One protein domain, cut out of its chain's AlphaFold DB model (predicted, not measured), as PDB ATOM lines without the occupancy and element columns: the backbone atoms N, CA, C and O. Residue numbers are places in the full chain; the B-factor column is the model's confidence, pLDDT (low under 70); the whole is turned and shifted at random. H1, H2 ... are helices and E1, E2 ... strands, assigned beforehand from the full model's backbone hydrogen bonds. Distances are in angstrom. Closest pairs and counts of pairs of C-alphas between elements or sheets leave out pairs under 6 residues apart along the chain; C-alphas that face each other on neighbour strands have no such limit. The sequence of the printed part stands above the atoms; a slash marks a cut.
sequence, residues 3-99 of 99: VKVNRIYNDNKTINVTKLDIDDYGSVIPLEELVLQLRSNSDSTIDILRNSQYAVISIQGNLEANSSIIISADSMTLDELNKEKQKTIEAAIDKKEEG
ATOM      1  N   VAL A   3      40.849  27.532  43.362       88.94
ATOM      2  CA  VAL A   3      40.262  28.411  44.363       88.94
ATOM      3  C   VAL A   3      39.709  27.631  45.549       88.94
ATOM      4  O   VAL A   3      39.305  26.472  45.440       88.94
ATOM      5  N   LYS A   4      39.662  28.297  46.697       90.62
ATOM      6  CA  LYS A   4      38.946  27.853  47.887       90.62
ATOM      7  C   LYS A   4      37.616  28.579  47.971       90.62
ATOM      8  O   LYS A   4      37.586  29.807  47.929       90.62
ATOM      9  N   VAL A   5      36.529  27.839  48.135       89.38
ATOM     10  CA  VAL A   5      35.202  28.436  48.307       89.38
ATOM     11  C   VAL A   5      35.064  28.905  49.753       89.38
ATOM     12  O   VAL A   5      35.076  28.089  50.674       89.38
ATOM     13  N   ASN A   6      34.940  30.218  49.967       90.12
ATOM     14  CA  ASN A   6      34.716  30.772  51.305       90.12
ATOM     15  C   ASN A   6      33.227  30.906  51.597       90.12
ATOM     16  O   ASN A   6      32.748  30.485  52.650       90.12
ATOM     17  N   ARG A   7      32.491  31.539  50.676       88.06
ATOM     18  CA  ARG A   7      31.061  31.800  50.844       88.06
ATOM     19  C   ARG A   7      30.366  31.986  49.504       88.06
ATOM     20  O   ARG A   7      30.891  32.632  48.606       88.06
ATOM     21  N   ILE A   8      29.147  31.471  49.419       85.06
ATOM     22  CA  ILE A   8      28.265  31.598  48.259       85.06
ATOM     23  C   ILE A   8      27.101  32.514  48.654       85.06
ATOM     24  O   ILE A   8      26.440  32.264  49.663       85.06
ATOM     25  N   TYR A   9      26.864  33.573  47.879       85.69
ATOM     26  CA  TYR A   9      25.765  34.522  48.054       85.69
ATOM     27  C   TYR A   9      24.714  34.301  46.961       85.69
ATOM     28  O   TYR A   9      24.858  34.774  45.831       85.69
ATOM     29  N   ASN A  10      23.638  33.590  47.308       75.50
ATOM     30  CA  ASN A  10      22.566  33.274  46.361       75.50
ATOM     31  C   ASN A  10      21.752  34.506  45.939       75.50
ATOM     32  O   ASN A  10      21.375  34.585  44.773       75.50
ATOM     33  N   ASP A  11      21.537  35.480  46.831       77.56
ATOM     34  CA  ASP A  11      20.777  36.707  46.535       77.56
ATOM     35  C   ASP A  11      21.352  37.490  45.348       77.56
ATOM     36  O   ASP A  11      20.622  37.958  44.478       77.56
ATOM     37  N   ASN A  12      22.682  37.567  45.281       75.38
ATOM     38  CA  ASN A  12      23.399  38.380  44.299       75.38
ATOM     39  C   ASN A  12      24.087  37.521  43.226       75.38
ATOM     40  O   ASN A  12      24.876  38.052  42.447       75.38
ATOM     41  N   LYS A  13      23.865  36.195  43.228       79.06
ATOM     42  CA  LYS A  13      24.578  35.210  42.390       79.06
ATOM     43  C   LYS A  13      26.100  35.429  42.370       79.06
ATOM     44  O   LYS A  13      26.746  35.336  41.326       79.06
ATOM     45  N   THR A  14      26.673  35.744  43.528       86.62
ATOM     46  CA  THR A  14      28.111  35.996  43.695       86.62
ATOM     47  C   THR A  14      28.726  34.960  44.614       86.62
ATOM     48  O   THR A  14      28.093  34.481  45.551       86.62
ATOM     49  N   ILE A  15      29.981  34.608  44.366       86.56
ATOM     50  CA  ILE A  15      30.750  33.719  45.231       86.56
ATOM     51  C   ILE A  15      32.020  34.437  45.644       86.56
ATOM     52  O   ILE A  15      32.742  34.965  44.800       86.56
ATOM     53  N   ASN A  16      32.293  34.423  46.946       89.94
ATOM     54  CA  ASN A  16      33.598  34.774  47.473       89.94
ATOM     55  C   ASN A  16      34.482  33.524  47.490       89.94
ATOM     56  O   ASN A  16      34.183  32.539  48.181       89.94
ATOM     57  N   VAL A  17      35.566  33.584  46.729       89.38
ATOM     58  CA  VAL A  17      36.581  32.542  46.661       89.38
ATOM     59  C   VAL A  17      37.953  33.121  46.981       89.38
ATOM     60  O   VAL A  17      38.242  34.262  46.650       89.38
ATOM     61  N   THR A  18      38.835  32.332  47.579       90.94
ATOM     62  CA  THR A  18      40.255  32.688  47.682       90.94
ATOM     63  C   THR A  18      41.012  31.983  46.578       90.94
ATOM     64  O   THR A  18      40.960  30.757  46.485       90.94
ATOM     65  N   LYS A  19      41.736  32.733  45.752       90.38
ATOM     66  CA  LYS A  19      42.692  32.169  44.805       90.38
ATOM     67  C   LYS A  19      43.808  31.483  45.570       90.38
ATOM     68  O   LYS A  19      44.395  32.069  46.480       90.38
ATOM     69  N   LEU A  20      44.075  30.244  45.193       89.62
ATOM     70  CA  LEU A  20      45.138  29.452  45.777       89.62
ATOM     71  C   LEU A  20      46.230  29.221  44.748       89.62
ATOM     72  O   LEU A  20      45.946  29.103  43.555       89.62
ATOM     73  N   ASP A  21      47.448  29.094  45.246       85.94
ATOM     74  CA  ASP A  21      48.598  28.652  44.472       85.94
ATOM     75  C   ASP A  21      49.346  27.549  45.215       85.94
ATOM     76  O   ASP A  21      49.172  27.381  46.427       85.94
ATOM     77  N   ILE A  22      50.139  26.773  44.486       83.75
ATOM     78  CA  ILE A  22      50.964  25.707  45.053       83.75
ATOM     79  C   ILE A  22      52.417  26.145  44.941       83.75
ATOM     80  O   ILE A  22      52.954  26.243  43.843       83.75
ATOM     81  N   ASP A  23      53.036  26.395  46.090       82.00
ATOM     82  CA  ASP A  23      54.450  26.756  46.160       82.00
ATOM     83  C   ASP A  23      55.363  25.545  45.886       82.00
ATOM     84  O   ASP A  23      54.909  24.398  45.940       82.00
ATOM     85  N   ASP A  24      56.663  25.773  45.668       77.12
ATOM     86  CA  ASP A  24      57.658  24.731  45.338       77.12
ATOM     87  C   ASP A  24      57.776  23.618  46.402       77.12
ATOM     88  O   ASP A  24      58.267  22.522  46.135       77.12
ATOM     89  N   TYR A  25      57.301  23.873  47.624       76.31
ATOM     90  CA  TYR A  25      57.210  22.886  48.706       76.31
ATOM     91  C   TYR A  25      55.897  22.081  48.692       76.31
ATOM     92  O   TYR A  25      55.587  21.375  49.653       76.31
ATOM     93  N   GLY A  26      55.077  22.230  47.649       75.06
ATOM     94  CA  GLY A  26      53.739  21.648  47.537       75.06
ATOM     95  C   GLY A  26      52.777  22.146  48.599       75.06
ATOM     96  O   GLY A  26      51.870  21.422  49.009       75.06
ATOM     97  N   SER A  27      52.983  23.363  49.093       81.69
ATOM     98  CA  SER A  27      52.098  23.984  50.071       81.69
ATOM     99  C   SER A  27      51.077  24.858  49.360       81.69
ATOM    100  O   SER A  27      51.431  25.678  48.521       81.69
ATOM    101  N   VAL A  28      49.802  24.673  49.703       85.12
ATOM    102  CA  VAL A  28      48.703  25.464  49.139       85.12
ATOM    103  C   VAL A  28      48.646  26.791  49.878       85.12
ATOM    104  O   VAL A  28      48.269  26.826  51.053       85.12
ATOM    105  N   ILE A  29      49.017  27.867  49.194       87.69
ATOM    106  CA  ILE A  29      49.041  29.217  49.745       87.69
ATOM    107  C   ILE A  29      47.859  30.039  49.213       87.69
ATOM    108  O   ILE A  29      47.590  30.042  48.010       87.69
ATOM    109  N   PRO A  30      47.113  30.734  50.088       89.88
ATOM    110  CA  PRO A  30      46.129  31.709  49.649       89.88
ATOM    111  C   PRO A  30      46.836  32.960  49.126       89.88
ATOM    112  O   PRO A  30      47.630  33.564  49.843       89.88
ATOM    113  N   LEU A  31      46.532  33.349  47.888       88.56
ATOM    114  CA  LEU A  31      47.083  34.554  47.269       88.56
ATOM    115  C   LEU A  31      46.208  35.777  47.551       88.56
ATOM    116  O   LEU A  31      46.666  36.767  48.109       88.56
ATOM    117  N   GLU A  32      44.938  35.708  47.155       88.81
ATOM    118  CA  GLU A  32      44.015  36.847  47.176       88.81
ATOM    119  C   GLU A  32      42.558  36.376  47.247       88.81
ATOM    120  O   GLU A  32      42.215  35.291  46.766       88.81
ATOM    121  N   GLU A  33      41.690  37.186  47.852       89.88
ATOM    122  CA  GLU A  33      40.241  36.969  47.838       89.88
ATOM    123  C   GLU A  33      39.608  37.634  46.617       89.88
ATOM    124  O   GLU A  33      39.864  38.796  46.311       89.88
ATOM    125  N   LEU A  34      38.753  36.883  45.932       87.00
ATOM    126  CA  LEU A  34      38.097  37.270  44.697       87.00
ATOM    127  C   LEU A  34      36.598  37.047  44.832       87.00
ATOM    128  O   LEU A  34      36.129  35.957  45.170       87.00
ATOM    129  N   VAL A  35      35.834  38.081  44.496       87.75
ATOM    130  CA  VAL A  35      34.382  37.982  44.389       87.75
ATOM    131  C   VAL A  35      34.028  37.813  42.922       87.75
ATOM    132  O   VAL A  35      34.268  38.695  42.101       87.75
ATOM    133  N   LEU A  36      33.462  36.659  42.590       86.44
ATOM    134  CA  LEU A  36      33.133  36.286  41.223       86.44
ATOM    135  C   LEU A  36      31.625  36.198  41.040       86.44
ATOM    136  O   LEU A  36      30.900  35.765  41.938       86.44
ATOM    137  N   GLN A  37      31.154  36.590  39.859       86.38
ATOM    138  CA  GLN A  37      29.745  36.482  39.495       86.38
ATOM    139  C   GLN A  37      29.493  35.164  38.769       86.38
ATOM    140  O   GLN A  37      30.257  34.757  37.894       86.38
ATOM    141  N   LEU A  38      28.402  34.493  39.117       81.56
ATOM    142  CA  LEU A  38      27.935  33.315  38.399       81.56
ATOM    143  C   LEU A  38      27.024  33.723  37.254       81.56
ATOM    144  O   LEU A  38      26.229  34.661  37.356       81.56
ATOM    145  N   ARG A  39      27.068  32.948  36.173       76.75
ATOM    146  CA  ARG A  39      26.073  33.077  35.117       76.75
ATOM    147  C   ARG A  39      24.701  32.654  35.653       76.75
ATOM    148  O   ARG A  39      24.585  31.727  36.448       76.75
ATOM    149  N   SER A  40      23.637  33.300  35.175       66.19
ATOM    150  CA  SER A  40      22.268  33.104  35.678       66.19
ATOM    151  C   SER A  40      21.717  31.669  35.644       66.19
ATOM    152  O   SER A  40      20.706  31.458  36.305       66.19
ATOM    153  N   ASN A  41      22.379  30.731  34.952       66.06
ATOM    154  CA  ASN A  41      21.998  29.316  34.805       66.06
ATOM    155  C   ASN A  41      23.067  28.347  35.357       66.06
ATOM    156  O   ASN A  41      23.172  27.210  34.904       66.06
ATOM    157  N   SER A  42      23.914  28.803  36.278       68.12
ATOM    158  CA  SER A  42      25.022  28.019  36.834       68.12
ATOM    159  C   SER A  42      24.649  27.295  38.137       68.12
ATOM    160  O   SER A  42      25.503  27.131  39.001       68.12
ATOM    161  N   ASP A  43      23.399  26.849  38.308       74.75
ATOM    162  CA  ASP A  43      22.956  26.184  39.548       74.75
ATOM    163  C   ASP A  43      23.783  24.922  39.848       74.75
ATOM    164  O   ASP A  43      24.272  24.748  40.960       74.75
ATOM    165  N   SER A  44      24.085  24.110  38.829       79.56
ATOM    166  CA  SER A  44      24.963  22.938  38.981       79.56
ATOM    167  C   SER A  44      26.377  23.312  39.439       79.56
ATOM    168  O   SER A  44      26.988  22.602  40.230       79.56
ATOM    169  N   THR A  45      26.895  24.452  38.978       82.44
ATOM    170  CA  THR A  45      28.195  24.999  39.392       82.44
ATOM    171  C   THR A  45      28.170  25.392  40.867       82.44
ATOM    172  O   THR A  45      29.122  25.118  41.593       82.44
ATOM    173  N   ILE A  46      27.076  26.007  41.325       82.50
ATOM    174  CA  ILE A  46      26.889  26.387  42.728       82.50
ATOM    175  C   ILE A  46      26.856  25.145  43.613       82.50
ATOM    176  O   ILE A  46      27.532  25.127  44.637       82.50
ATOM    177  N   ASP A  47      26.122  24.102  43.224       84.69
ATOM    178  CA  ASP A  47      26.069  22.847  43.978       84.69
ATOM    179  C   ASP A  47      27.449  22.188  44.100       84.69
ATOM    180  O   ASP A  47      27.850  21.792  45.196       84.69
ATOM    181  N   ILE A  48      28.220  22.141  43.012       84.31
ATOM    182  CA  ILE A  48      29.601  21.633  43.013       84.31
ATOM    183  C   ILE A  48      30.467  22.426  44.001       84.31
ATOM    184  O   ILE A  48      31.142  21.842  44.850       84.31
ATOM    185  N   LEU A  49      30.405  23.759  43.930       83.88
ATOM    186  CA  LEU A  49      31.162  24.663  44.800       83.88
ATOM    187  C   LEU A  49      30.699  24.603  46.259       83.88
ATOM    188  O   LEU A  49      31.491  24.822  47.167       83.88
ATOM    189  N   ARG A  50      29.426  24.293  46.507       82.69
ATOM    190  CA  ARG A  50      28.868  24.170  47.856       82.69
ATOM    191  C   ARG A  50      29.288  22.873  48.536       82.69
ATOM    192  O   ARG A  50      29.471  22.858  49.749       82.69
ATOM    193  N   ASN A  51      29.427  21.798  47.764       85.12
ATOM    194  CA  ASN A  51      29.839  20.490  48.269       85.12
ATOM    195  C   ASN A  51      31.367  20.322  48.324       85.12
ATOM    196  O   ASN A  51      31.849  19.341  48.886       85.12
ATOM    197  N   SER A  52      32.129  21.274  47.777       82.12
ATOM    198  CA  SER A  52      33.586  21.175  47.650       82.12
ATOM    199  C   SER A  52      34.285  22.352  48.310       82.12
ATOM    200  O   SER A  52      34.022  23.507  47.996       82.12
ATOM    201  N   GLN A  53      35.235  22.067  49.201       84.00
ATOM    202  CA  GLN A  53      36.040  23.115  49.836       84.00
ATOM    203  C   GLN A  53      37.025  23.759  48.845       84.00
ATOM    204  O   GLN A  53      37.300  24.960  48.919       84.00
ATOM    205  N   TYR A  54      37.543  22.952  47.920       87.00
ATOM    206  CA  TYR A  54      38.437  23.365  46.848       87.00
ATOM    207  C   TYR A  54      37.769  23.085  45.513       87.00
ATOM    208  O   TYR A  54      37.107  22.062  45.332       87.00
ATOM    209  N   ALA A  55      37.933  24.003  44.577       87.38
ATOM    210  CA  ALA A  55      37.367  23.859  43.255       87.38
ATOM    211  C   ALA A  55      38.269  24.504  42.217       87.38
ATOM    212  O   ALA A  55      38.967  25.486  42.481       87.38
ATOM    213  N   VAL A  56      38.216  23.953  41.014       88.44
ATOM    214  CA  VAL A  56      38.819  24.561  39.843       88.44
ATOM    215  C   VAL A  56      37.718  25.290  39.112       88.44
ATOM    216  O   VAL A  56      36.768  24.686  38.626       88.44
ATOM    217  N   ILE A  57      37.840  26.608  39.038       87.69
ATOM    218  CA  ILE A  57      36.891  27.427  38.292       87.69
ATOM    219  C   ILE A  57      37.529  27.941  37.011       87.69
ATOM    220  O   ILE A  57      38.717  28.281  36.964       87.69
ATOM    221  N   SER A  58      36.711  28.012  35.974       86.19
ATOM    222  CA  SER A  58      37.020  28.697  34.731       86.19
ATOM    223  C   SER A  58      36.198  29.970  34.686       86.19
ATOM    224  O   SER A  58      34.972  29.943  34.803       86.19
ATOM    225  N   ILE A  59      36.890  31.089  34.532       87.00
ATOM    226  CA  ILE A  59      36.287  32.411  34.421       87.00
ATOM    227  C   ILE A  59      36.414  32.912  32.985       87.00
ATOM    228  O   ILE A  59      37.369  32.591  32.279       87.00
ATOM    229  N   GLN A  60      35.448  33.713  32.564       83.88
ATOM    230  CA  GLN A  60      35.469  34.442  31.309       83.88
ATOM    231  C   GLN A  60      35.451  35.936  31.622       83.88
ATOM    232  O   GLN A  60      34.536  36.429  32.283       83.88
ATOM    233  N   GLY A  61      36.481  36.643  31.159       74.44
ATOM    234  CA  GLY A  61      36.683  38.068  31.420       74.44
ATOM    235  C   GLY A  61      38.032  38.354  32.077       74.44
ATOM    236  O   GLY A  61      38.874  37.466  32.198       74.44
ATOM    237  N   ASN A  62      38.233  39.609  32.480       70.50
ATOM    238  CA  ASN A  62      39.415  40.025  33.231       70.50
ATOM    239  C   ASN A  62      39.101  40.044  34.742       70.50
ATOM    240  O   ASN A  62      38.081  40.601  35.162       70.50
ATOM    241  N   LEU A  63      39.987  39.445  35.546       69.69
ATOM    242  CA  LEU A  63      39.972  39.485  37.016       69.69
ATOM    243  C   LEU A  63      40.050  40.915  37.549       69.69
ATOM    244  O   LEU A  63      39.331  41.261  38.480       69.69
ATOM    245  N   GLU A  64      40.835  41.770  36.898       64.25
ATOM    246  CA  GLU A  64      41.068  43.151  37.337       64.25
ATOM    247  C   GLU A  64      39.824  44.042  37.211       64.25
ATOM    248  O   GLU A  64      39.671  45.025  37.931       64.25
ATOM    249  N   ALA A  65      38.904  43.695  36.308       60.69
ATOM    250  CA  ALA A  65      37.728  44.508  36.020       60.69
ATOM    251  C   ALA A  65      36.529  44.212  36.940       60.69
ATOM    252  O   ALA A  65      35.462  44.793  36.739       60.69
ATOM    253  N   ASN A  66      36.649  43.288  37.909       62.47
ATOM    254  CA  ASN A  66      35.526  42.780  38.725       62.47
ATOM    255  C   ASN A  66      34.321  42.273  37.897       62.47
ATOM    256  O   ASN A  66      33.223  42.064  38.411       62.47
ATOM    257  N   SER A  67      34.528  42.044  36.599       67.88
ATOM    258  CA  SER A  67      33.538  41.557  35.640       67.88
ATOM    259  C   SER A  67      33.811  40.101  35.259       67.88
ATOM    260  O   SER A  67      33.456  39.663  34.166       67.88
ATOM    261  N   SER A  68      34.516  39.369  36.122       78.94
ATOM    262  CA  SER A  68      34.841  37.964  35.905       78.94
ATOM    263  C   SER A  68      33.611  37.109  36.149       78.94
ATOM    264  O   SER A  68      33.094  37.034  37.268       78.94
ATOM    265  N   ILE A  69      33.148  36.463  35.083       84.25
ATOM    266  CA  ILE A  69      31.988  35.581  35.121       84.25
ATOM    267  C   ILE A  69      32.494  34.147  35.166       84.25
ATOM    268  O   ILE A  69      33.246  33.726  34.287       84.25
ATOM    269  N   ILE A  70      32.079  33.381  36.171       84.81
ATOM    270  CA  ILE A  70      32.348  31.944  36.218       84.81
ATOM    271  C   ILE A  70      31.561  31.284  35.084       84.81
ATOM    272  O   ILE A  70      30.330  31.361  35.044       84.81
ATOM    273  N   ILE A  71      32.274  30.637  34.164       84.50
ATOM    274  CA  ILE A  71      31.674  29.869  33.066       84.50
ATOM    275  C   ILE A  71      31.529  28.390  33.415       84.50
ATOM    276  O   ILE A  71      30.539  27.783  33.016       84.50
ATOM    277  N   SER A  72      32.464  27.848  34.197       84.19
ATOM    278  CA  SER A  72      32.460  26.454  34.645       84.19
ATOM    279  C   SER A  72      33.141  26.338  36.005       84.19
ATOM    280  O   SER A  72      34.054  27.110  36.308       84.19
ATOM    281  N   ALA A  73      32.728  25.357  36.802       85.31
ATOM    282  CA  ALA A  73      33.442  24.947  38.002       85.31
ATOM    283  C   ALA A  73      33.424  23.435  38.117       85.31
ATOM    284  O   ALA A  73      32.386  22.810  37.898       85.31
ATOM    285  N   ASP A  74      34.554  22.909  38.551       87.31
ATOM    286  CA  ASP A  74      34.762  21.508  38.843       87.31
ATOM    287  C   ASP A  74      35.187  21.365  40.303       87.31
ATOM    288  O   ASP A  74      36.040  22.101  40.811       87.31
ATOM    289  N   SER A  75      34.555  20.422  40.998       85.00
ATOM    290  CA  SER A  75      34.910  20.072  42.368       85.00
ATOM    291  C   SER A  75      36.297  19.466  42.373       85.00
ATOM    292  O   SER A  75      36.539  18.501  41.646       85.00
ATOM    293  N   MET A  76      37.171  19.963  43.240       82.00
ATOM    294  CA  MET A  76      38.454  19.325  43.471       82.00
ATOM    295  C   MET A  76      38.427  18.639  44.828       82.00
ATOM    296  O   MET A  76      38.247  19.274  45.870       82.00
ATOM    297  N   THR A  77      38.566  17.318  44.818       79.00
ATOM    298  CA  THR A  77      38.668  16.546  46.054       79.00
ATOM    299  C   THR A  77      40.037  16.764  46.691       79.00
ATOM    300  O   THR A  77      41.008  17.148  46.034       79.00
ATOM    301  N   LEU A  78      40.126  16.515  47.999       76.19
ATOM    302  CA  LEU A  78      41.396  16.603  48.714       76.19
ATOM    303  C   LEU A  78      42.437  15.619  48.149       76.19
ATOM    304  O   LEU A  78      43.618  15.948  48.124       76.19
ATOM    305  N   ASP A  79      42.000  14.453  47.670       80.44
ATOM    306  CA  ASP A  79      42.853  13.475  46.986       80.44
ATOM    307  C   ASP A  79      43.464  14.035  45.698       80.44
ATOM    308  O   ASP A  79      44.684  14.003  45.543       80.44
ATOM    309  N   GLU A  80      42.648  14.617  44.813       80.62
ATOM    310  CA  GLU A  80      43.138  15.228  43.568       80.62
ATOM    311  C   GLU A  80      44.082  16.402  43.864       80.62
ATOM    312  O   GLU A  80      45.151  16.511  43.263       80.62
ATOM    313  N   LEU A  81      43.763  17.220  44.875       81.19
ATOM    314  CA  LEU A  81      44.650  18.288  45.342       81.19
ATOM    315  C   LEU A  81      45.975  17.757  45.884       81.19
ATOM    316  O   LEU A  81      47.027  18.308  45.574       81.19
ATOM    317  N   ASN A  82      45.956  16.702  46.694       79.44
ATOM    318  CA  ASN A  82      47.181  16.117  47.230       79.44
ATOM    319  C   ASN A  82      48.046  15.496  46.136       79.44
ATOM    320  O   ASN A  82      49.266  15.634  46.188       79.44
ATOM    321  N   LYS A  83      47.426  14.880  45.131       82.81
ATOM    322  CA  LYS A  83      48.124  14.335  43.969       82.81
ATOM    323  C   LYS A  83      48.786  15.434  43.141       82.81
ATOM    324  O   LYS A  83      49.937  15.283  42.739       82.81
ATOM    325  N   GLU A  84      48.099  16.555  42.930       75.81
ATOM    326  CA  GLU A  84      48.666  17.706  42.222       75.81
ATOM    327  C   GLU A  84      49.809  18.352  43.018       75.81
ATOM    328  O   GLU A  84      50.872  18.612  42.460       75.81
ATOM    329  N   LYS A  85      49.657  18.493  44.342       80.88
ATOM    330  CA  LYS A  85      50.737  18.943  45.236       80.88
ATOM    331  C   LYS A  85      51.962  18.036  45.162       80.88
ATOM    332  O   LYS A  85      53.069  18.548  45.032       80.88
ATOM    333  N   GLN A  86      51.778  16.715  45.247       80.06
ATOM    334  CA  GLN A  86      52.881  15.755  45.140       80.06
ATOM    335  C   GLN A  86      53.596  15.887  43.801       80.06
ATOM    336  O   GLN A  86      54.813  16.031  43.784       80.06
ATOM    337  N   LYS A  87      52.843  15.973  42.701       78.62
ATOM    338  CA  LYS A  87      53.416  16.140  41.367       78.62
ATOM    339  C   LYS A  87      54.229  17.431  41.232       78.62
ATOM    340  O   LYS A  87      55.286  17.416  40.605       78.62
ATOM    341  N   THR A  88      53.762  18.538  41.814       75.38
ATOM    342  CA  THR A  88      54.498  19.812  41.828       75.38
ATOM    343  C   THR A  88      55.782  19.715  42.649       75.38
ATOM    344  O   THR A  88      56.820  20.176  42.186       75.38
ATOM    345  N   ILE A  89      55.740  19.067  43.821       77.19
ATOM    346  CA  ILE A  89      56.935  18.810  44.639       77.19
ATOM    347  C   ILE A  89      57.939  17.964  43.857       77.19
ATOM    348  O   ILE A  89      59.105  18.334  43.771       77.19
ATOM    349  N   GLU A  90      57.497  16.851  43.273       77.62
ATOM    350  CA  GLU A  90      58.353  15.956  42.490       77.62
ATOM    351  C   GLU A  90      59.005  16.705  41.320       77.62
ATOM    352  O   GLU A  90      60.217  16.632  41.155       77.62
ATOM    353  N   ALA A  91      58.243  17.515  40.578       75.38
ATOM    354  CA  ALA A  91      58.781  18.334  39.490       75.38
ATOM    355  C   ALA A  91      59.746  19.442  39.965       75.38
ATOM    356  O   ALA A  91      60.665  19.818  39.236       75.38
ATOM    357  N   ALA A  92      59.540  19.991  41.166       72.31
ATOM    358  CA  ALA A  92      60.429  20.987  41.764       72.31
ATOM    359  C   ALA A  92      61.729  20.365  42.307       72.31
ATOM    360  O   ALA A  92      62.780  21.004  42.247       72.31
ATOM    361  N   ILE A  93      61.668  19.130  42.817       68.94
ATOM    362  CA  ILE A  93      62.836  18.353  43.255       68.94
ATOM    363  C   ILE A  93      63.662  17.911  42.046       68.94
ATOM    364  O   ILE A  93      64.870  18.126  42.047       68.94
ATOM    365  N   ASP A  94      63.018  17.396  40.996       61.94
ATOM    366  CA  ASP A  94      63.680  16.958  39.758       61.94
ATOM    367  C   ASP A  94      64.488  18.108  39.121       61.94
ATOM    368  O   ASP A  94      65.655  17.956  38.770       61.94
ATOM    369  N   LYS A  95      63.940  19.332  39.139       57.75
ATOM    370  CA  LYS A  95      64.660  20.549  38.717       57.75
ATOM    371  C   LYS A  95      65.853  20.945  39.593       57.75
ATOM    372  O   LYS A  95      66.669  21.750  39.146       57.75
ATOM    373  N   LYS A  96      65.939  20.474  40.839       56.19
ATOM    374  CA  LYS A  96      67.058  20.769  41.751       56.19
ATOM    375  C   LYS A  96      68.191  19.746  41.663       56.19
ATOM    376  O   LYS A  96      69.284  20.071  42.113       56.19
ATOM    377  N   GLU A  97      67.959  18.558  41.105       54.66
ATOM    378  CA  GLU A  97      68.990  17.516  40.976       54.66
ATOM    379  C   GLU A  97      69.825  17.611  39.682       54.66
ATOM    380  O   GLU A  97      70.885  16.995  39.607       54.66
ATOM    381  N   GLU A  98      69.430  18.430  38.700       52.84
ATOM    382  CA  GLU A  98      70.218  18.683  37.473       52.84
ATOM    383  C   GLU A  98      71.142  19.928  37.543       52.84
ATOM    384  O   GLU A  98      71.654  20.373  36.512       52.84
ATOM    385  N   GLY A  99      71.349  20.511  38.733       41.22
ATOM    386  CA  GLY A  99      72.159  21.724  38.959       41.22
ATOM    387  C   GLY A  99      73.576  21.475  39.466       41.22
ATOM    388  O   GLY A  99      73.715  20.764  40.485       41.22
TER     389      GLY A  99
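This is residues 3 to 99 of the 99 residues of an uncharacterized protein of Nitrososphaeraceae archaeon (UniProt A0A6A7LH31). A small closed barrel of five strands, E1 to E5, has the short helix H1 on its outside and the long helix H2 leading away from it as an arm, of which residues 94 to 99 stick out. The barrel is two hairpin-built parts, the meander E1 E2 E3 and the hairpin E4 E5, joined into a ring by two short pairings, E3 with E5 and E4 with E1. The printed part has 97 residues, with two named helices and five named strands in the order E1 E2 E3 H1 E4 E5 H2, a mixed class, and the barrel is mixed, with E3 and E5 parallel and its other neighbour pairs antiparallel. The whole is only just loose, close to compact, with a radius of gyration of the C-alphas of 15.3 A, and spans 52 by 28 by 18 A.

Round the barrel run E1, residues 3 to 9, E2, residues 14 to 22, E3, residues 28 to 38, E5, residues 69 to 76, E4, residues 54 to 60, and back to E1. E1, E2 and E3 form a meander, each strand the antiparallel neighbour of the one before: N 4 and O 18 are 2.8 A apart, and N 17 and O 34 are 2.9 A apart, both within hydrogen-bond range. E3 bends by 75 degrees at residue 31, and its pairing is staggered, with E2 over residues 28 to 37 and with E5 over residues 37 to 38. E3 and E5 are parallel, with N 70 and O 37 within hydrogen-bond range at 2.9 A. E5 and E4 are an antiparallel hairpin, with N 74 and O 56 at 2.8 A, and E5 bends by 59 degrees at residue 72. E4 and E1 are antiparallel, with N 3 and O 55 at 2.9 A. H1, residues 43 to 51, is on the barrel and outside it, at a height over the sheet of 7.6 A; its closest C-alphas to E5 are those of Thr 45 and Ala 73, 5.4 A apart. H2, residues 78 to 97, is on the barrel too; its closest C-alphas to E2 are those of Lys 85 and Ile 22, 6.8 A apart. H1 and H2 are apart. In both helices every O i to N i+4 pair is within hydrogen-bond range.

E1 begins at C-alpha 3, (40.262, 28.411, 44.363), and is 16.2 A long. E2 is 25.1 A long, E3 24.7 A, E4 19.3 A and E5 19.4 A. H1 is 12.5 A long. H2 is 28.7 A long, from C-alpha 78 at (41.396, 16.603, 48.714) to C-alpha 97 at (68.990, 17.516, 40.976).

The C-alphas farthest apart are those of Asp 11 and Gly 99, at 54.1 A. The printed part has no cut and no long link. Mean pLDDT of the printed part is 79.7, and residues 40 to 42, 63 to 67 and 93 to 99 are under 70.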